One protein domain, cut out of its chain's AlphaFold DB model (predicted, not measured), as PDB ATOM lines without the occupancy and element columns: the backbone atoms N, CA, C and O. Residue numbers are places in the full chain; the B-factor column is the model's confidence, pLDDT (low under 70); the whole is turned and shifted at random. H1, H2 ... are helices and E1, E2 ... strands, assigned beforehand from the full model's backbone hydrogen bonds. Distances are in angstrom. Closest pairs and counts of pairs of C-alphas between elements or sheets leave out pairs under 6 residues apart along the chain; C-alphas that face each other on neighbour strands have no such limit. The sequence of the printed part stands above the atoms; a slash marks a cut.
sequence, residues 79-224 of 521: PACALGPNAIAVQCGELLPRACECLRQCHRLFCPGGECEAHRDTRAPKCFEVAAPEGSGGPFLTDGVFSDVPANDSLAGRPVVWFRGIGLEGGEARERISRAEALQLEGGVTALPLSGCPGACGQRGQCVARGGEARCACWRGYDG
ATOM      1  N   PRO A  79     211.972 202.573 177.237       92.69
ATOM      2  CA  PRO A  79     211.770 201.260 177.862       92.69
ATOM      3  C   PRO A  79     212.535 200.116 177.180       92.69
ATOM      4  O   PRO A  79     212.980 199.202 177.867       92.69
ATOM      5  N   ALA A  80     212.751 200.178 175.861       93.88
ATOM      6  CA  ALA A  80     213.526 199.159 175.153       93.88
ATOM      7  C   ALA A  80     215.023 199.200 175.515       93.88
ATOM      8  O   ALA A  80     215.732 198.209 175.346       93.88
ATOM      9  N   CYS A  81     215.515 200.336 176.025       91.50
ATOM     10  CA  CYS A  81     216.903 200.535 176.446       91.50
ATOM     11  C   CYS A  81     217.213 200.012 177.849       91.50
ATOM     12  O   CYS A  81     218.379 199.978 178.241       91.50
ATOM     13  N   ALA A  82     216.191 199.624 178.611       92.50
ATOM     14  CA  ALA A  82     216.374 198.937 179.877       92.50
ATOM     15  C   ALA A  82     217.010 197.561 179.633       92.50
ATOM     16  O   ALA A  82     216.699 196.909 178.639       92.50
ATOM     17  N   LEU A  83     217.881 197.096 180.533       91.88
ATOM     18  CA  LEU A  83     218.476 195.750 180.435       91.88
ATOM     19  C   LEU A  83     217.497 194.637 180.826       91.88
ATOM     20  O   LEU A  83     217.708 193.474 180.514       91.88
ATOM     21  N   GLY A  84     216.404 194.989 181.486       91.19
ATOM     22  CA  GLY A  84     215.379 194.049 181.901       91.19
ATOM     23  C   GLY A  84     214.157 194.783 182.441       91.19
ATOM     24  O   GLY A  84     214.193 196.005 182.611       91.19
ATOM     25  N   PRO A  85     213.078 194.055 182.767       88.12
ATOM     26  CA  PRO A  85     211.818 194.651 183.221       88.12
ATOM     27  C   PRO A  85     211.957 195.437 184.531       88.12
ATOM     28  O   PRO A  85     211.201 196.375 184.772       88.12
ATOM     29  N   ASN A  86     212.944 195.078 185.355       85.56
ATOM     30  CA  ASN A  86     213.202 195.703 186.651       85.56
ATOM     31  C   ASN A  86     214.379 196.689 186.615       85.56
ATOM     32  O   ASN A  86     214.723 197.256 187.652       85.56
ATOM     33  N   ALA A  87     215.008 196.897 185.453       85.69
ATOM     34  CA  ALA A  87     216.121 197.827 185.355       85.69
ATOM     35  C   ALA A  87     215.631 199.262 185.614       85.69
ATOM     36  O   ALA A  87     214.617 199.733 185.083       85.69
ATOM     37  N   ILE A  88     216.358 199.956 186.485       76.38
ATOM     38  CA  ILE A  88     216.041 201.331 186.883       76.38
ATOM     39  C   ILE A  88     216.692 202.365 185.970       76.38
ATOM     40  O   ILE A  88     216.183 203.477 185.866       76.38
ATOM     41  N   ALA A  89     217.785 201.990 185.310       80.88
ATOM     42  CA  ALA A  89     218.555 202.855 184.437       80.88
ATOM     43  C   ALA A  89     218.450 202.395 182.976       80.88
ATOM     44  O   ALA A  89     218.090 201.254 182.674       80.88
ATOM     45  N   VAL A  90     218.703 203.341 182.077       85.69
ATOM     46  CA  VAL A  90     218.648 203.171 180.625       85.69
ATOM     47  C   VAL A  90     219.794 203.963 180.010       85.69
ATOM     48  O   VAL A  90     220.183 205.001 180.543       85.69
ATOM     49  N   GLN A  91     220.308 203.510 178.871       80.75
ATOM     50  CA  GLN A  91     221.412 204.179 178.180       80.75
ATOM     51  C   GLN A  91     221.152 204.226 176.673       80.75
ATOM     52  O   GLN A  91     220.525 203.322 176.127       80.75
ATOM     53  N   CYS A  92     221.661 205.261 176.001       79.38
ATOM     54  CA  CYS A  92     221.553 205.466 174.549       79.38
ATOM     55  C   CYS A  92     222.894 205.312 173.814       79.38
ATOM     56  O   CYS A  92     223.166 206.015 172.841       79.38
ATOM     57  N   GLY A  93     223.774 204.460 174.340       76.12
ATOM     58  CA  GLY A  93     225.096 204.215 173.775       76.12
ATOM     59  C   GLY A  93     225.054 203.421 172.472       76.12
ATOM     60  O   GLY A  93     224.204 202.555 172.313       76.12
ATOM     61  N   GLU A  94     225.975 203.679 171.549       74.44
ATOM     62  CA  GLU A  94     225.995 203.027 170.226       74.44
ATOM     63  C   GLU A  94     227.070 201.940 170.090       74.44
ATOM     64  O   GLU A  94     227.002 201.134 169.164       74.44
ATOM     65  N   LEU A  95     228.026 201.883 171.025       76.75
ATOM     66  CA  LEU A  95     229.143 200.939 170.984       76.75
ATOM     67  C   LEU A  95     228.688 199.503 171.278       76.75
ATOM     68  O   LEU A  95     228.993 198.580 170.524       76.75
ATOM     69  N   LEU A  96     227.948 199.315 172.373       84.25
ATOM     70  CA  LEU A  96     227.461 198.003 172.786       84.25
ATOM     71  C   LEU A  96     226.130 197.629 172.108       84.25
ATOM     72  O   LEU A  96     225.212 198.463 172.072       84.25
ATOM     73  N   PRO A  97     225.976 196.370 171.636       90.81
ATOM     74  CA  PRO A  97     224.754 195.920 170.998       90.81
ATOM     75  C   PRO A  97     223.565 195.962 171.944       90.81
ATOM     76  O   PRO A  97     223.680 195.668 173.135       90.81
ATOM     77  N   ARG A  98     222.405 196.298 171.390       91.75
ATOM     78  CA  ARG A  98     221.152 196.439 172.135       91.75
ATOM     79  C   ARG A  98     219.940 196.187 171.244       91.75
ATOM     80  O   ARG A  98     220.095 195.952 170.044       91.75
ATOM     81  N   ALA A  99     218.733 196.253 171.798       94.31
ATOM     82  CA  ALA A  99     217.522 196.139 170.990       94.31
ATOM     83  C   ALA A  99     217.477 197.268 169.942       94.31
ATOM     84  O   ALA A  99     217.705 198.432 170.284       94.31
ATOM     85  N   CYS A 100     217.154 196.973 168.677       93.81
ATOM     86  CA  CYS A 100     217.075 198.023 167.650       93.81
ATOM     87  C   CYS A 100     216.031 199.092 168.017       93.81
ATOM     88  O   CYS A 100     216.260 200.278 167.795       93.81
ATOM     89  N   GLU A 101     214.931 198.702 168.671       93.75
ATOM     90  CA  GLU A 101     213.932 199.657 169.162       93.75
ATOM     91  C   GLU A 101     214.483 200.599 170.245       93.75
ATOM     92  O   GLU A 101     214.084 201.759 170.280       93.75
ATOM     93  N   CYS A 102     215.452 200.179 171.070       92.44
ATOM     94  CA  CYS A 102     216.132 201.110 171.976       92.44
ATOM     95  C   CYS A 102     216.807 202.236 171.187       92.44
ATOM     96  O   CYS A 102     216.588 203.415 171.467       92.44
ATOM     97  N   LEU A 103     217.597 201.883 170.170       89.69
ATOM     98  CA  LEU A 103     218.319 202.873 169.375       89.69
ATOM     99  C   LEU A 103     217.365 203.775 168.590       89.69
ATOM    100  O   LEU A 103     217.621 204.970 168.491       89.69
ATOM    101  N   ARG A 104     216.228 203.254 168.111       90.38
ATOM    102  CA  ARG A 104     215.170 204.085 167.515       90.38
ATOM    103  C   ARG A 104     214.551 205.043 168.528       90.38
ATOM    104  O   ARG A 104     214.353 206.208 168.205       90.38
ATOM    105  N   GLN A 105     214.270 204.598 169.754       90.06
ATOM    106  CA  GLN A 105     213.763 205.475 170.816       90.06
ATOM    107  C   GLN A 105     214.773 206.574 171.169       90.06
ATOM    108  O   GLN A 105     214.379 207.731 171.315       90.06
ATOM    109  N   CYS A 106     216.062 206.237 171.237       87.31
ATOM    110  CA  CYS A 106     217.140 207.207 171.405       87.31
ATOM    111  C   CYS A 106     217.198 208.184 170.229       87.31
ATOM    112  O   CYS A 106     217.218 209.391 170.447       87.31
ATOM    113  N   HIS A 107     217.142 207.689 168.992       86.75
ATOM    114  CA  HIS A 107     217.118 208.526 167.799       86.75
ATOM    115  C   HIS A 107     215.928 209.495 167.824       86.75
ATOM    116  O   HIS A 107     216.132 210.690 167.694       86.75
ATOM    117  N   ARG A 108     214.700 209.040 168.114       87.88
ATOM    118  CA  ARG A 108     213.527 209.932 168.237       87.88
ATOM    119  C   ARG A 108     213.699 211.002 169.322       87.88
ATOM    120  O   ARG A 108     213.188 212.107 169.170       87.88
ATOM    121  N   LEU A 109     214.379 210.674 170.424       85.00
ATOM    122  CA  LEU A 109     214.630 211.609 171.523       85.00
ATOM    123  C   LEU A 109     215.670 212.676 171.150       85.00
ATOM    124  O   LEU A 109     215.498 213.845 171.490       85.00
ATOM    125  N   PHE A 110     216.738 212.270 170.462       81.44
ATOM    126  CA  PHE A 110     217.859 213.137 170.098       81.44
ATOM    127  C   PHE A 110     217.720 213.784 168.715       81.44
ATOM    128  O   PHE A 110     218.457 214.719 168.428       81.44
ATOM    129  N   CYS A 111     216.774 213.332 167.893       81.44
ATOM    130  CA  CYS A 111     216.518 213.825 166.541       81.44
ATOM    131  C   CYS A 111     215.067 214.294 166.333       81.44
ATOM    132  O   CYS A 111     214.353 213.767 165.468       81.44
ATOM    133  N   PRO A 112     214.564 215.241 167.146       77.94
ATOM    134  CA  PRO A 112     213.209 215.746 166.979       77.94
ATOM    135  C   PRO A 112     213.055 216.436 165.615       77.94
ATOM    136  O   PRO A 112     213.834 217.310 165.256       77.94
ATOM    137  N   GLY A 113     212.033 216.055 164.842       75.31
ATOM    138  CA  GLY A 113     211.767 216.667 163.533       75.31
ATOM    139  C   GLY A 113     212.788 216.330 162.437       75.31
ATOM    140  O   GLY A 113     212.769 216.972 161.394       75.31
ATOM    141  N   GLY A 114     213.651 215.330 162.654       75.12
ATOM    142  CA  GLY A 114     214.681 214.907 161.698       75.12
ATOM    143  C   GLY A 114     216.027 215.623 161.853       75.12
ATOM    144  O   GLY A 114     217.004 215.192 161.247       75.12
ATOM    145  N   GLU A 115     216.109 216.656 162.694       77.56
ATOM    146  CA  GLU A 115     217.369 217.316 163.049       77.56
ATOM    147  C   GLU A 115     217.957 216.674 164.304       77.56
ATOM    148  O   GLU A 115     217.349 216.706 165.373       77.56
ATOM    149  N   CYS A 116     219.137 216.074 164.170       75.19
ATOM    150  CA  CYS A 116     219.804 215.352 165.244       75.19
ATOM    151  C   CYS A 116     220.767 216.231 166.036       75.19
ATOM    152  O   CYS A 116     221.596 216.936 165.468       75.19
ATOM    153  N   GLU A 117     220.756 216.077 167.358       73.88
ATOM    154  CA  GLU A 117     221.943 216.362 168.163       73.88
ATOM    155  C   GLU A 117     223.101 215.486 167.651       73.88
ATOM    156  O   GLU A 117     222.883 214.317 167.318       73.88
ATOM    157  N   ALA A 118     224.305 216.055 167.514       59.03
ATOM    158  CA  ALA A 118     225.419 215.411 166.818       59.03
ATOM    159  C   ALA A 118     225.770 214.007 167.360       59.03
ATOM    160  O   ALA A 118     225.458 213.654 168.497       59.03
ATOM    161  N   HIS A 119     226.480 213.222 166.536       58.19
ATOM    162  CA  HIS A 119     226.961 211.857 166.829       58.19
ATOM    163  C   HIS A 119     225.903 210.746 166.864       58.19
ATOM    164  O   HIS A 119     226.039 209.798 167.633       58.19
ATOM    165  N   ARG A 120     224.869 210.825 166.018       67.75
ATOM    166  CA  ARG A 120     223.899 209.735 165.830       67.75
ATOM    167  C   ARG A 120     224.075 209.087 164.467       67.75
ATOM    168  O   ARG A 120     223.350 209.397 163.526       67.75
ATOM    169  N   ASP A 121     225.063 208.203 164.363       72.69
ATOM    170  CA  ASP A 121     225.201 207.367 163.174       72.69
ATOM    171  C   ASP A 121     224.117 206.284 163.223       72.69
ATOM    172  O   ASP A 121     224.098 205.429 164.103       72.69
ATOM    173  N   THR A 122     223.170 206.320 162.292       83.19
ATOM    174  CA  THR A 122     222.080 205.337 162.229       83.19
ATOM    175  C   THR A 122     222.506 204.028 161.564       83.19
ATOM    176  O   THR A 122     221.766 203.041 161.619       83.19
ATOM    177  N   ARG A 123     223.696 203.989 160.952       85.44
ATOM    178  CA  ARG A 123     224.202 202.897 160.109       85.44
ATOM    179  C   ARG A 123     225.289 202.076 160.792       85.44
ATOM    180  O   ARG A 123     225.393 200.890 160.504       85.44
ATOM    181  N   ALA A 124     226.078 202.667 161.682       83.81
ATOM    182  CA  ALA A 124     227.144 201.965 162.403       83.81
ATOM    183  C   ALA A 124     226.683 201.038 163.553       83.81
ATOM    184  O   ALA A 124     227.258 199.952 163.684       83.81
ATOM    185  N   PRO A 125     225.685 201.399 164.388       88.75
ATOM    186  CA  PRO A 125     225.362 200.639 165.589       88.75
ATOM    187  C   PRO A 125     224.945 199.205 165.284       88.75
ATOM    188  O   PRO A 125     224.223 198.935 164.322       88.75
ATOM    189  N   LYS A 126     225.349 198.277 166.148       92.38
ATOM    190  CA  LYS A 126     224.930 196.876 166.081       92.38
ATOM    191  C   LYS A 126     223.711 196.686 166.974       92.38
ATOM    192  O   LYS A 126     223.696 197.147 168.113       92.38
ATOM    193  N   CYS A 127     222.679 196.017 166.484       94.62
ATOM    194  CA  CYS A 127     221.460 195.808 167.255       94.62
ATOM    195  C   CYS A 127     220.780 194.484 166.925       94.62
ATOM    196  O   CYS A 127     221.133 193.808 165.958       94.62
ATOM    197  N   PHE A 128     219.812 194.096 167.750       95.81
ATOM    198  CA  PHE A 128     219.013 192.895 167.532       95.81
ATOM    199  C   PHE A 128     217.513 193.175 167.598       95.81
ATOM    200  O   PHE A 128     217.052 194.113 168.252       95.81
ATOM    201  N   GLU A 129     216.746 192.312 166.940       95.69
ATOM    202  CA  GLU A 129     215.289 192.258 167.023       95.69
ATOM    203  C   GLU A 129     214.816 190.828 167.260       95.69
ATOM    204  O   GLU A 129     215.483 189.860 166.895       95.69
ATOM    205  N   VAL A 130     213.635 190.704 167.858       96.44
ATOM    206  CA  VAL A 130     212.983 189.420 168.115       96.44
ATOM    207  C   VAL A 130     211.832 189.272 167.135       96.44
ATOM    208  O   VAL A 130     210.985 190.164 167.046       96.44
ATOM    209  N   ALA A 131     211.797 188.159 166.404       95.56
ATOM    210  CA  ALA A 131     210.732 187.882 165.448       95.56
ATOM    211  C   ALA A 131     209.359 187.937 166.135       95.56
ATOM    212  O   ALA A 131     209.158 187.407 167.235       95.56
ATOM    213  N   ALA A 132     208.407 188.599 165.488       94.19
ATOM    214  CA  ALA A 132     207.040 188.664 165.969       94.19
ATOM    215  C   ALA A 132     206.249 187.416 165.525       94.19
ATOM    216  O   ALA A 132     206.642 186.747 164.567       94.19
ATOM    217  N   PRO A 133     205.159 187.058 166.224       91.38
ATOM    218  CA  PRO A 133     204.278 185.995 165.772       91.38
ATOM    219  C   PRO A 133     203.474 186.467 164.550       91.38
ATOM    220  O   PRO A 133     203.288 187.662 164.335       91.38
ATOM    221  N   GLU A 134     202.955 185.539 163.753       88.19
ATOM    222  CA  GLU A 134     202.086 185.915 162.638       88.19
ATOM    223  C   GLU A 134     200.870 186.725 163.128       88.19
ATOM    224  O   GLU A 134     200.264 186.413 164.154       88.19
ATOM    225  N   GLY A 135     200.527 187.794 162.402       85.94
ATOM    226  CA  GLY A 135     199.378 188.651 162.715       85.94
ATOM    227  C   GLY A 135     199.642 189.817 163.678       85.94
ATOM    228  O   GLY A 135     198.729 190.598 163.929       85.94
ATOM    229  N   SER A 136     200.867 190.016 164.174       83.62
ATOM    230  CA  SER A 136     201.216 191.119 165.094       83.62
ATOM    231  C   SER A 136     201.470 192.482 164.431       83.62
ATOM    232  O   SER A 136     202.107 193.343 165.030       83.62
ATOM    233  N   GLY A 137     201.025 192.686 163.188       84.25
ATOM    234  CA  GLY A 137     201.146 193.971 162.481       84.25
ATOM    235  C   GLY A 137     202.559 194.348 162.009       84.25
ATOM    236  O   GLY A 137     202.732 195.405 161.412       84.25
ATOM    237  N   GLY A 138     203.559 193.491 162.226       88.75
ATOM    238  CA  GLY A 138     204.937 193.702 161.786       88.75
ATOM    239  C   GLY A 138     205.814 192.461 161.996       88.75
ATOM    240  O   GLY A 138     205.413 191.553 162.724       88.75
ATOM    241  N   PRO A 139     207.001 192.400 161.363       91.19
ATOM    242  CA  PRO A 139     207.879 191.226 161.413       91.19
ATOM    243  C   PRO A 139     208.642 191.061 162.740       91.19
ATOM    244  O   PRO A 139     209.161 189.977 163.013       91.19
ATOM    245  N   PHE A 140     208.714 192.105 163.572       93.56
ATOM    246  CA  PHE A 140     209.482 192.120 164.819       93.56
ATOM    247  C   PHE A 140     208.679 192.716 165.975       93.56
ATOM    248  O   PHE A 140     207.803 193.553 165.770       93.56
ATOM    249  N   LEU A 141     208.973 192.257 167.190       92.25
ATOM    250  CA  LEU A 141     208.388 192.804 168.409       92.25
ATOM    251  C   LEU A 141     208.910 194.220 168.671       92.25
ATOM    252  O   LEU A 141     210.120 194.446 168.674       92.25
ATOM    253  N   THR A 142     207.994 195.143 168.951       84.44
ATOM    254  CA  THR A 142     208.302 196.529 169.344       84.44
ATOM    255  C   THR A 142     208.219 196.749 170.852       84.44
ATOM    256  O   THR A 142     208.834 197.676 171.367       84.44
ATOM    257  N   ASP A 143     207.509 195.875 171.568       87.56
ATOM    258  CA  ASP A 143     207.290 195.963 173.010       87.56
ATOM    259  C   ASP A 143     207.797 194.716 173.737       87.56
ATOM    260  O   ASP A 143     207.816 193.609 173.193       87.56
ATOM    261  N   GLY A 144     208.212 194.897 174.994       88.62
ATOM    262  CA  GLY A 144     208.699 193.810 175.850       88.62
ATOM    263  C   GLY A 144     210.079 193.256 175.475       88.62
ATOM    264  O   GLY A 144     210.512 192.272 176.071       88.62
ATOM    265  N   VAL A 145     210.777 193.877 174.516       92.50
ATOM    266  CA  VAL A 145     212.171 193.563 174.173       92.50
ATOM    267  C   VAL A 145     213.097 194.544 174.890       92.50
ATOM    268  O   VAL A 145     212.997 195.756 174.703       92.50
ATOM    269  N   PHE A 146     213.993 194.001 175.709       94.38
ATOM    270  CA  PHE A 146     214.987 194.740 176.490       94.38
ATOM    271  C   PHE A 146     216.370 194.655 175.836       94.38
ATOM    272  O   PHE A 146     216.575 193.888 174.901       94.38
ATOM    273  N   SER A 147     217.320 195.444 176.330       94.25
ATOM    274  CA  SER A 147     218.660 195.604 175.753       94.25
ATOM    275  C   SER A 147     219.747 194.721 176.377       94.25
ATOM    276  O   SER A 147     220.923 194.947 176.098       94.25
ATOM    277  N   ASP A 148     219.394 193.724 177.197       95.06
ATOM    278  CA  ASP A 148     220.344 192.652 177.522       95.06
ATOM    279  C   ASP A 148     220.687 191.857 176.255       95.06
ATOM    280  O   ASP A 148     219.834 191.614 175.400       95.06
ATOM    281  N   VAL A 149     221.951 191.467 176.130       95.38
ATOM    282  CA  VAL A 149     222.463 190.711 174.991       95.38
ATOM    283  C   VAL A 149     221.860 189.301 175.018       95.38
ATOM    284  O   VAL A 149     222.085 188.559 175.976       95.38
ATOM    285  N   PRO A 150     221.156 188.860 173.960       95.62
ATOM    286  CA  PRO A 150     220.586 187.522 173.925       95.62
ATOM    287  C   PRO A 150     221.652 186.423 174.077       95.62
ATOM    288  O   PRO A 150     222.663 186.373 173.359       95.62
ATOM    289  N   ALA A 151     221.407 185.503 175.014       93.31
ATOM    290  CA  ALA A 151     222.306 184.383 175.302       93.31
ATOM    291  C   ALA A 151     222.475 183.420 174.122       93.31
ATOM    292  O   ALA A 151     223.518 182.784 173.983       93.31
ATOM    293  N   ASN A 152     221.477 183.346 173.251       92.50
ATOM    294  CA  ASN A 152     221.473 182.531 172.047       92.50
ATOM    295  C   ASN A 152     220.682 183.248 170.938       92.50
ATOM    296  O   ASN A 152     220.199 184.363 171.133       92.50
ATOM    297  N   ASP A 153     220.553 182.614 169.773       92.62
ATOM    298  CA  ASP A 153     219.794 183.150 168.633       92.62
ATOM    299  C   ASP A 153     218.264 183.032 168.811       92.62
ATOM    300  O   ASP A 153     217.502 183.089 167.842       92.62
ATOM    301  N   SER A 154     217.792 182.874 170.052       92.81
ATOM    302  CA  SER A 154     216.385 182.899 170.422       92.81
ATOM    303  C   SER A 154     216.132 183.700 171.706       92.81
ATOM    304  O   SER A 154     216.915 183.706 172.650       92.81
ATOM    305  N   LEU A 155     214.989 184.378 171.775       90.88
ATOM    306  CA  LEU A 155     214.506 185.007 172.998       90.88
ATOM    307  C   LEU A 155     213.031 184.654 173.179       90.88
ATOM    308  O   LEU A 155     212.235 184.819 172.258       90.88
ATOM    309  N   ALA A 156     212.684 184.112 174.350       87.88
ATOM    310  CA  ALA A 156     211.338 183.615 174.657       87.88
ATOM    311  C   ALA A 156     210.761 182.665 173.576       87.88
ATOM    312  O   ALA A 156     209.588 182.749 173.216       87.88
ATOM    313  N   GLY A 157     211.601 181.775 173.033       90.88
ATOM    314  CA  GLY A 157     211.208 180.793 172.014       90.88
ATOM    315  C   GLY A 157     211.060 181.357 170.599       90.88
ATOM    316  O   GLY A 157     210.564 180.659 169.717       90.88
ATOM    317  N   ARG A 158     211.474 182.607 170.358       94.38
ATOM    318  CA  ARG A 158     211.401 183.252 169.041       94.38
ATOM    319  C   ARG A 158     212.782 183.557 168.482       94.38
ATOM    320  O   ARG A 158     213.669 183.845 169.280       94.38
ATOM    321  N   PRO A 159     212.982 183.504 167.156       96.62
ATOM    322  CA  PRO A 159     214.262 183.845 166.544       96.62
ATOM    323  C   PRO A 159     214.711 185.276 166.858       96.62
ATOM    324  O   PRO A 159     213.915 186.215 166.779       96.62
ATOM    325  N   VAL A 160     215.998 185.434 167.161       97.50
ATOM    326  CA  VAL A 160     216.682 186.729 167.246       97.50
ATOM    327  C   VAL A 160     217.397 186.990 165.926       97.50
ATOM    328  O   VAL A 160     218.071 186.115 165.383       97.50
ATOM    329  N   VAL A 161     217.260 188.203 165.400       96.69
ATOM    330  CA  VAL A 161     217.920 188.634 164.164       96.69
ATOM    331  C   VAL A 161     218.812 189.829 164.464       96.69
ATOM    332  O   VAL A 161     218.374 190.788 165.094       96.69
ATOM    333  N   TRP A 162     220.061 189.758 164.007       97.06
ATOM    334  CA  TRP A 162     221.081 190.775 164.240       97.06
ATOM    335  C   TRP A 162     221.265 191.675 163.023       97.06
ATOM    336  O   TRP A 162     221.263 191.207 161.879       97.06
ATOM    337  N   PHE A 163     221.463 192.961 163.288       95.94
ATOM    338  CA  PHE A 163     221.637 193.990 162.278       95.94
ATOM    339  C   PHE A 163     222.805 194.916 162.611       95.94
ATOM    340  O   PHE A 163     223.094 195.187 163.778       95.94
ATOM    341  N   ARG A 164     223.446 195.425 161.562       94.31
ATOM    342  CA  ARG A 164     224.227 196.655 161.577       94.31
ATOM    343  C   ARG A 164     223.356 197.761 160.979       94.31
ATOM    344  O   ARG A 164     222.799 197.604 159.890       94.31
ATOM    345  N   GLY A 165     223.224 198.853 161.716       91.12
ATOM    346  CA  GLY A 165     222.286 199.929 161.443       91.12
ATOM    347  C   GLY A 165     220.898 199.670 162.034       91.12
ATOM    348  O   GLY A 165     220.434 198.534 162.156       91.12
ATOM    349  N   ILE A 166     220.220 200.751 162.415       88.06
ATOM    350  CA  ILE A 166     219.001 200.693 163.234       88.06
ATOM    351  C   ILE A 166     217.728 200.572 162.392       88.06
ATOM    352  O   ILE A 166     216.726 200.038 162.868       88.06
ATOM    353  N   GLY A 167     217.777 201.005 161.128       86.00
ATOM    354  CA  GLY A 167     216.640 201.040 160.207       86.00
ATOM    355  C   GLY A 167     215.543 201.991 160.688       86.00
ATOM    356  O   GLY A 167     214.784 201.661 161.602       86.00
ATOM    357  N   LEU A 168     215.457 203.168 160.075       83.81
ATOM    358  CA  LEU A 168     214.421 204.161 160.356       83.81
ATOM    359  C   LEU A 168     213.205 203.994 159.436       83.81
ATOM    360  O   LEU A 168     213.300 203.459 158.327       83.81
ATOM    361  N   GLU A 169     212.050 204.473 159.899       69.06
ATOM    362  CA  GLU A 169     210.859 204.612 159.059       69.06
ATOM    363  C   GLU A 169     211.186 205.554 157.888       69.06
ATOM    364  O   GLU A 169     211.633 206.676 158.105       69.06
ATOM    365  N   GLY A 170     211.022 205.086 156.646       65.25
ATOM    366  CA  GLY A 170     211.392 205.850 155.443       65.25
ATOM    367  C   GLY A 170     212.481 205.223 154.564       65.25
ATOM    368  O   GLY A 170     212.784 205.773 153.511       65.25
ATOM    369  N   GLY A 171     213.014 204.049 154.930       60.84
ATOM    370  CA  GLY A 171     213.788 203.210 154.003       60.84
ATOM    371  C   GLY A 171     215.309 203.257 154.154       60.84
ATOM    372  O   GLY A 171     216.012 202.910 153.206       60.84
ATOM    373  N   GLU A 172     215.843 203.633 155.322       70.06
ATOM    374  CA  GLU A 172     217.271 203.416 155.583       70.06
ATOM    375  C   GLU A 172     217.597 201.916 155.596       70.06
ATOM    376  O   GLU A 172     217.007 201.132 156.347       70.06
ATOM    377  N   ALA A 173     218.551 201.515 154.755       66.00
ATOM    378  CA  ALA A 173     219.011 200.138 154.683       66.00
ATOM    379  C   ALA A 173     219.799 199.774 155.950       66.00
ATOM    380  O   ALA A 173     220.753 200.453 156.322       66.00
ATOM    381  N   ARG A 174     219.411 198.666 156.580       89.50
ATOM    382  CA  ARG A 174     220.183 197.987 157.625       89.50
ATOM    383  C   ARG A 174     220.714 196.669 157.084       89.50
ATOM    384  O   ARG A 174     220.027 195.976 156.332       89.50
ATOM    385  N   GLU A 175     221.925 196.322 157.475       93.69
ATOM    386  CA  GLU A 175     222.610 195.114 157.033       93.69
ATOM    387  C   GLU A 175     222.351 193.992 158.037       93.69
ATOM    388  O   GLU A 175     222.520 194.180 159.239       93.69
ATOM    389  N   ARG A 176     221.933 192.812 157.570       95.44
ATOM    390  CA  ARG A 176     221.829 191.639 158.444       95.44
ATOM    391  C   ARG A 176     223.228 191.091 158.705       95.44
ATOM    392  O   ARG A 176     223.926 190.749 157.758       95.44
ATOM    393  N   ILE A 177     223.588 190.944 159.974       96.62
ATOM    394  CA  ILE A 177     224.905 190.452 160.400       96.62
ATOM    395  C   ILE A 177     224.774 189.174 161.228       96.62
ATOM    396  O   ILE A 177     223.679 188.781 161.642       96.62
ATOM    397  N   SER A 178     225.897 188.499 161.466       96.81
ATOM    398  CA  SER A 178     225.932 187.341 162.367       96.81
ATOM    399  C   SER A 178     225.971 187.773 163.838       96.81
ATOM    400  O   SER A 178     226.470 188.850 164.164       96.81
ATOM    401  N   ARG A 179     225.529 186.899 164.755       95.81
ATOM    402  CA  ARG A 179     225.701 187.115 166.204       95.81
ATOM    403  C   ARG A 179     227.173 187.309 166.574       95.81
ATOM    404  O   ARG A 179     227.491 188.203 167.345       95.81
ATOM    405  N   ALA A 180     228.074 186.500 166.016       95.12
ATOM    406  CA  ALA A 180     229.507 186.594 166.304       95.12
ATOM    407  C   ALA A 180     230.073 187.980 165.956       95.12
ATOM    408  O   ALA A 180     230.791 188.582 166.750       95.12
ATOM    409  N   GLU A 181     229.686 188.514 164.801       95.19
ATOM    410  CA  GLU A 181     230.061 189.863 164.388       95.19
ATOM    411  C   GLU A 181     229.416 190.939 165.266       95.19
ATOM    412  O   GLU A 181     230.070 191.926 165.613       95.19
ATOM    413  N   ALA A 182     228.147 190.755 165.642       94.94
ATOM    414  CA  ALA A 182     227.434 191.696 166.489       94.94
ATOM    415  C   ALA A 182     228.102 191.851 167.864       94.94
ATOM    416  O   ALA A 182     228.241 192.963 168.361       94.94
ATOM    417  N   LEU A 183     228.552 190.742 168.457       94.81
ATOM    418  CA  LEU A 183     229.158 190.731 169.789       94.81
ATOM    419  C   LEU A 183     230.613 191.197 169.814       94.81
ATOM    420  O   LEU A 183     231.089 191.610 170.869       94.81
ATOM    421  N   GLN A 184     231.329 191.129 168.691       92.19
ATOM    422  CA  GLN A 184     232.718 191.570 168.635       92.19
ATOM    423  C   GLN A 184     232.801 193.096 168.518       92.19
ATOM    424  O   GLN A 184     232.321 193.690 167.549       92.19
ATOM    425  N   LEU A 185     233.446 193.729 169.492       86.06
ATOM    426  CA  LEU A 185     233.677 195.170 169.540       86.06
ATOM    427  C   LEU A 185     235.137 195.491 169.218       86.06
ATOM    428  O   LEU A 185     236.000 194.606 169.132       86.06
ATOM    429  N   GLU A 186     235.411 196.782 169.066       80.19
ATOM    430  CA  GLU A 186     236.765 197.302 168.926       80.19
ATOM    431  C   GLU A 186     237.618 197.027 170.179       80.19
ATOM    432  O   GLU A 186     237.116 196.740 171.269       80.19
ATOM    433  N   GLY A 187     238.944 197.069 170.027       79.62
ATOM    434  CA  GLY A 187     239.870 196.908 171.155       79.62
ATOM    435  C   GLY A 187     239.909 195.506 171.784       79.62
ATOM    436  O   GLY A 187     240.397 195.358 172.907       79.62
ATOM    437  N   GLY A 188     239.411 194.481 171.079       83.06
ATOM    438  CA  GLY A 188     239.399 193.093 171.558       83.06
ATOM    439  C   GLY A 188     238.380 192.839 172.670       83.06
ATOM    440  O   GLY A 188     238.580 191.950 173.500       83.06
ATOM    441  N   VAL A 189     237.320 193.648 172.712       86.56
ATOM    442  CA  VAL A 189     236.215 193.515 173.661       86.56
ATOM    443  C   VAL A 189     235.082 192.718 173.016       86.56
ATOM    444  O   VAL A 189     234.782 192.894 171.838       86.56
ATOM    445  N   THR A 190     234.434 191.851 173.784       92.81
ATOM    446  CA  THR A 190     233.269 191.075 173.345       92.81
ATOM    447  C   THR A 190     232.086 191.365 174.262       92.81
ATOM    448  O   THR A 190     232.221 191.284 175.480       92.81
ATOM    449  N   ALA A 191     230.924 191.692 173.701       93.75
ATOM    450  CA  ALA A 191     229.687 191.854 174.459       93.75
ATOM    451  C   ALA A 191     229.134 190.488 174.895       93.75
ATOM    452  O   ALA A 191     229.142 189.526 174.123       93.75
ATOM    453  N   LEU A 192     228.632 190.406 176.126       95.38
ATOM    454  CA  LEU A 192     228.096 189.186 176.721       95.38
ATOM    455  C   LEU A 192     226.683 189.427 177.278       95.38
ATOM    456  O   LEU A 192     226.365 190.551 177.670       95.38
ATOM    457  N   PRO A 193     225.846 188.378 177.367       95.81
ATOM    458  CA  PRO A 193     224.626 188.417 178.174       95.81
ATOM    459  C   PRO A 193     224.952 188.785 179.618       95.81
ATOM    460  O   PRO A 193     225.990 188.360 180.134       95.81
ATOM    461  N   LEU A 194     224.052 189.486 180.307       94.62
ATOM    462  CA  LEU A 194     224.243 189.833 181.717       94.62
ATOM    463  C   LEU A 194     224.513 188.611 182.598       94.62
ATOM    464  O   LEU A 194     225.325 188.688 183.515       94.62
ATOM    465  N   SER A 195     223.905 187.464 182.286       95.00
ATOM    466  CA  SER A 195     224.143 186.201 182.998       95.00
ATOM    467  C   SER A 195     225.586 185.686 182.902       95.00
ATOM    468  O   SER A 195     225.952 184.776 183.638       95.00
ATOM    469  N   GLY A 196     226.391 186.217 181.977       95.00
ATOM    470  CA  GLY A 196     227.815 185.912 181.846       95.00
ATOM    471  C   GLY A 196     228.705 186.654 182.847       95.00
ATOM    472  O   GLY A 196     229.885 186.330 182.948       95.00
ATOM    473  N   CYS A 197     228.157 187.622 183.585       95.88
ATOM    474  CA  CYS A 197     228.875 188.395 184.593       95.88
ATOM    475  C   CYS A 197     228.347 188.114 186.006       95.88
ATOM    476  O   CYS A 197     227.163 187.807 186.184       95.88
ATOM    477  N   PRO A 198     229.205 188.257 187.033       92.94
ATOM    478  CA  PRO A 198     228.767 188.174 188.421       92.94
ATOM    479  C   PRO A 198     227.705 189.244 188.718       92.94
ATOM    480  O   PRO A 198     227.733 190.344 188.158       92.94
ATOM    481  N   GLY A 199     226.706 188.875 189.525       92.81
ATOM    482  CA  GLY A 199     225.604 189.764 189.907       92.81
ATOM    483  C   GLY A 199     224.744 190.301 188.761       92.81
ATOM    484  O   GLY A 199     223.954 191.217 188.987       92.81
ATOM    485  N   ALA A 200     224.901 189.791 187.530       94.06
ATOM    486  CA  ALA A 200     224.272 190.351 186.331       94.06
ATOM    487  C   ALA A 200     224.489 191.873 186.191       94.06
ATOM    488  O   ALA A 200     223.593 192.604 185.757       94.06
ATOM    489  N   CYS A 201     225.660 192.355 186.627       92.25
ATOM    490  CA  CYS A 201     226.015 193.776 186.676       92.25
ATOM    491  C   CYS A 201     224.951 194.657 187.349       92.25
ATOM    492  O   CYS A 201     224.740 195.800 186.934       92.25
ATOM    493  N   GLY A 202     224.197 194.103 188.309       91.38
ATOM    494  CA  GLY A 202     223.137 194.803 189.032       91.38
ATOM    495  C   GLY A 202     222.023 195.356 188.135       91.38
ATOM    496  O   GLY A 202     221.245 196.194 188.589       91.38
ATOM    497  N   GLN A 203     221.962 194.948 186.856       91.31
ATOM    498  CA  GLN A 203     221.200 195.624 185.792       91.31
ATOM    499  C   GLN A 203     221.466 197.143 185.729       91.31
ATOM    500  O   GLN A 203     220.577 197.938 185.415       91.31
ATOM    501  N   ARG A 204     222.696 197.536 186.070       88.12
ATOM    502  CA  ARG A 204     223.225 198.907 186.120       88.12
ATOM    503  C   ARG A 204     224.506 199.043 185.294       88.12
ATOM    504  O   ARG A 204     225.263 199.987 185.473       88.12
ATOM    505  N   GLY A 205     224.757 198.088 184.409       87.06
ATOM    506  CA  GLY A 205     225.935 198.014 183.563       87.06
ATOM    507  C   GLY A 205     225.797 196.880 182.563       87.06
ATOM    508  O   GLY A 205     224.917 196.032 182.698       87.06
ATOM    509  N   GLN A 206     226.651 196.865 181.549       88.88
ATOM    510  CA  GLN A 206     226.669 195.818 180.530       88.88
ATOM    511  C   GLN A 206     227.772 194.801 180.822       88.88
ATOM    512  O   GLN A 206     228.835 195.152 181.331       88.88
ATOM    513  N   CYS A 207     227.524 193.535 180.492       93.19
ATOM    514  CA  CYS A 207     228.530 192.492 180.628       93.19
ATOM    515  C   CYS A 207     229.407 192.445 179.377       93.19
ATOM    516  O   CYS A 207     228.910 192.352 178.252       93.19
ATOM    517  N   VAL A 208     230.722 192.494 179.565       92.75
ATOM    518  CA  VAL A 208     231.693 192.392 178.473       92.75
ATOM    519  C   VAL A 208     232.846 191.475 178.858       92.75
ATOM    520  O   VAL A 208     233.102 191.254 180.038       92.75
ATOM    521  N   ALA A 209     233.594 190.988 177.876       92.06
ATOM    522  CA  ALA A 209     234.869 190.324 178.088       92.06
ATOM    523  C   ALA A 209     236.003 191.043 177.361       92.06
ATOM    524  O   ALA A 209     235.847 191.448 176.211       92.06
ATOM    525  N   ARG A 210     237.164 191.170 178.012       85.00
ATOM    526  CA  ARG A 210     238.407 191.654 177.389       85.00
ATOM    527  C   ARG A 210     239.531 190.692 177.745       85.00
ATOM    528  O   ARG A 210     239.761 190.432 178.918       85.00
ATOM    529  N   GLY A 211     240.205 190.130 176.741       81.88
ATOM    530  CA  GLY A 211     241.232 189.105 176.981       81.88
ATOM    531  C   GLY A 211     240.695 187.803 177.598       81.88
ATOM    532  O   GLY A 211     241.459 187.066 178.208       81.88
ATOM    533  N   GLY A 212     239.393 187.525 177.451       81.19
ATOM    534  CA  GLY A 212     238.740 186.309 177.955       81.19
ATOM    535  C   GLY A 212     238.135 186.414 179.359       81.19
ATOM    536  O   GLY A 212     237.401 185.512 179.753       81.19
ATOM    537  N   GLU A 213     238.373 187.502 180.094       88.88
ATOM    538  CA  GLU A 213     237.780 187.721 181.419       88.88
ATOM    539  C   GLU A 213     236.499 188.558 181.322       88.88
ATOM    540  O   GLU A 213     236.517 189.652 180.752       88.88
ATOM    541  N   ALA A 214     235.401 188.043 181.886       93.56
ATOM    542  CA  ALA A 214     234.117 188.733 181.952       93.56
ATOM    543  C   ALA A 214     234.090 189.762 183.094       93.56
ATOM    544  O   ALA A 214     234.465 189.463 184.229       93.56
ATOM    545  N   ARG A 215     233.607 190.969 182.800       91.44
ATOM    546  CA  ARG A 215     233.501 192.087 183.742       91.44
ATOM    547  C   ARG A 215     232.328 192.996 183.398       91.44
ATOM    548  O   ARG A 215     231.902 193.069 182.244       91.44
ATOM    549  N   CYS A 216     231.846 193.715 184.401       89.50
ATOM    550  CA  CYS A 216     230.794 194.701 184.225       89.50
ATOM    551  C   CYS A 216     231.368 196.052 183.794       89.50
ATOM    552  O   CYS A 216     232.301 196.566 184.404       89.50
ATOM    553  N   ALA A 217     230.792 196.623 182.739       86.44
ATOM    554  CA  ALA A 217     230.960 198.016 182.353       86.44
ATOM    555  C   ALA A 217     229.773 198.807 182.916       86.44
ATOM    556  O   ALA A 217     228.662 198.740 182.379       86.44
ATOM    557  N   CYS A 218     229.983 199.480 184.046       84.56
ATOM    558  CA  CYS A 218     228.912 200.157 184.767       84.56
ATOM    559  C   CYS A 218     228.402 201.390 184.032       84.56
ATOM    560  O   CYS A 218     229.149 202.131 183.396       84.56
ATOM    561  N   TRP A 219     227.093 201.600 184.117       80.81
ATOM    562  CA  TRP A 219     226.468 202.822 183.651       80.81
ATOM    563  C   TRP A 219     226.840 203.993 184.553       80.81
ATOM    564  O   TRP A 219     227.177 203.822 185.726       80.81
ATOM    565  N   ARG A 220     226.698 205.201 184.003       76.38
ATOM    566  CA  ARG A 220     226.920 206.465 184.706       76.38
ATOM    567  C   ARG A 220     226.282 206.463 186.100       76.38
ATOM    568  O   ARG A 220     225.098 206.157 186.251       76.38
ATOM    569  N   GLY A 221     227.063 206.861 187.104       79.44
ATOM    570  CA  GLY A 221     226.606 206.945 188.491       79.44
ATOM    571  C   GLY A 221     226.604 205.625 189.256       79.44
ATOM    572  O   GLY A 221     226.140 205.614 190.398       79.44
ATOM    573  N   TYR A 222     227.134 204.547 188.676       84.69
ATOM    574  CA  TYR A 222     227.307 203.257 189.337       84.69
ATOM    575  C   TYR A 222     228.748 202.765 189.215       84.69
ATOM    576  O   TYR A 222     229.427 203.054 188.233       84.69
ATOM    577  N   ASP A 223     229.197 202.023 190.220       85.81
ATOM    578  CA  ASP A 223     230.538 201.442 190.295       85.81
ATOM    579  C   ASP A 223     230.488 200.139 191.115       85.81
ATOM    580  O   ASP A 223     229.430 199.722 191.596       85.81
ATOM    581  N   GLY A 224     231.630 199.485 191.275       87.31
ATOM    582  CA  GLY A 224     231.749 198.156 191.850       87.31
ATOM    583  C   GLY A 224     231.915 197.095 190.777       87.31
ATOM    584  O   GLY A 224     231.692 197.313 189.585       87.31
TER     585      GLY A 224
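AT A GLANCE: This is residues 79 to 224 of the 521 residues of the protein "Exostosin-like glycosyltransferase" of Monoraphidium neglectum (UniProt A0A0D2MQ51). Little regular structure meets you here: two small antiparallel sheets amid long loops, E1-E2-E3, a meander of successive antiparallel neighbours, and E4-E5-E6, with H2 between them. H1 packs by residues 100 to 103 on the first sheet, H3 on the second. The 146 printed residues, mixed class, under half in named elements, run H1 E1 E2 E3 H2 E4 H3 E5 E6. They are compact: radius of gyration of the C-alphas 14.9 A, spans 41 by 37 by 29 A.

IN THESE COORDINATES: Find E2, residues 158 to 164, 20.0 A, from C-alpha 158 at (211.401, 183.252, 169.041). Then find E1, 126 to 130; E3, 175 to 177; H1, 100 to 110, 15.3 A; H2, 179 to 183; E4, 189 to 192; H3, 198 to 203; E5, 205 to 210; and E6, 213 to 218, ending at C-alpha 218 (228.912, 200.157, 184.767).

HOW THE PARTS SIT: Hairpin E1 and E2 has N 129 and O 161 at 2.9 A; hairpin E2 and E3, N 164 and O 175 at 2.8 A. H1 and H2 are on opposite faces; the closest C-alphas of H1 and E1, Cys 100 and Cys 127, are 4.9 A apart. H2 only grazes the second sheet, where N 190 and O 209 of E4 and E5, and N 215 and O 208 of hairpin E5 and E6, are 2.8 A apart. H3 is on it, height 7.8 A, with 0 of 2 O i to N i+4 but 3 of 3 O i to N i+3 pairs within hydrogen-bond range; in H1 and H2 every i+4 pair is.

THE WHOLE: The printed part has no cut; its farthest C-alphas, Gly 135 and Gly 224, are 44.6 A apart. Links H1 to E1 and E1 to E2 are long. Look for pLDDT under 70 at residues 118 to 120, 169 to 171 and 173.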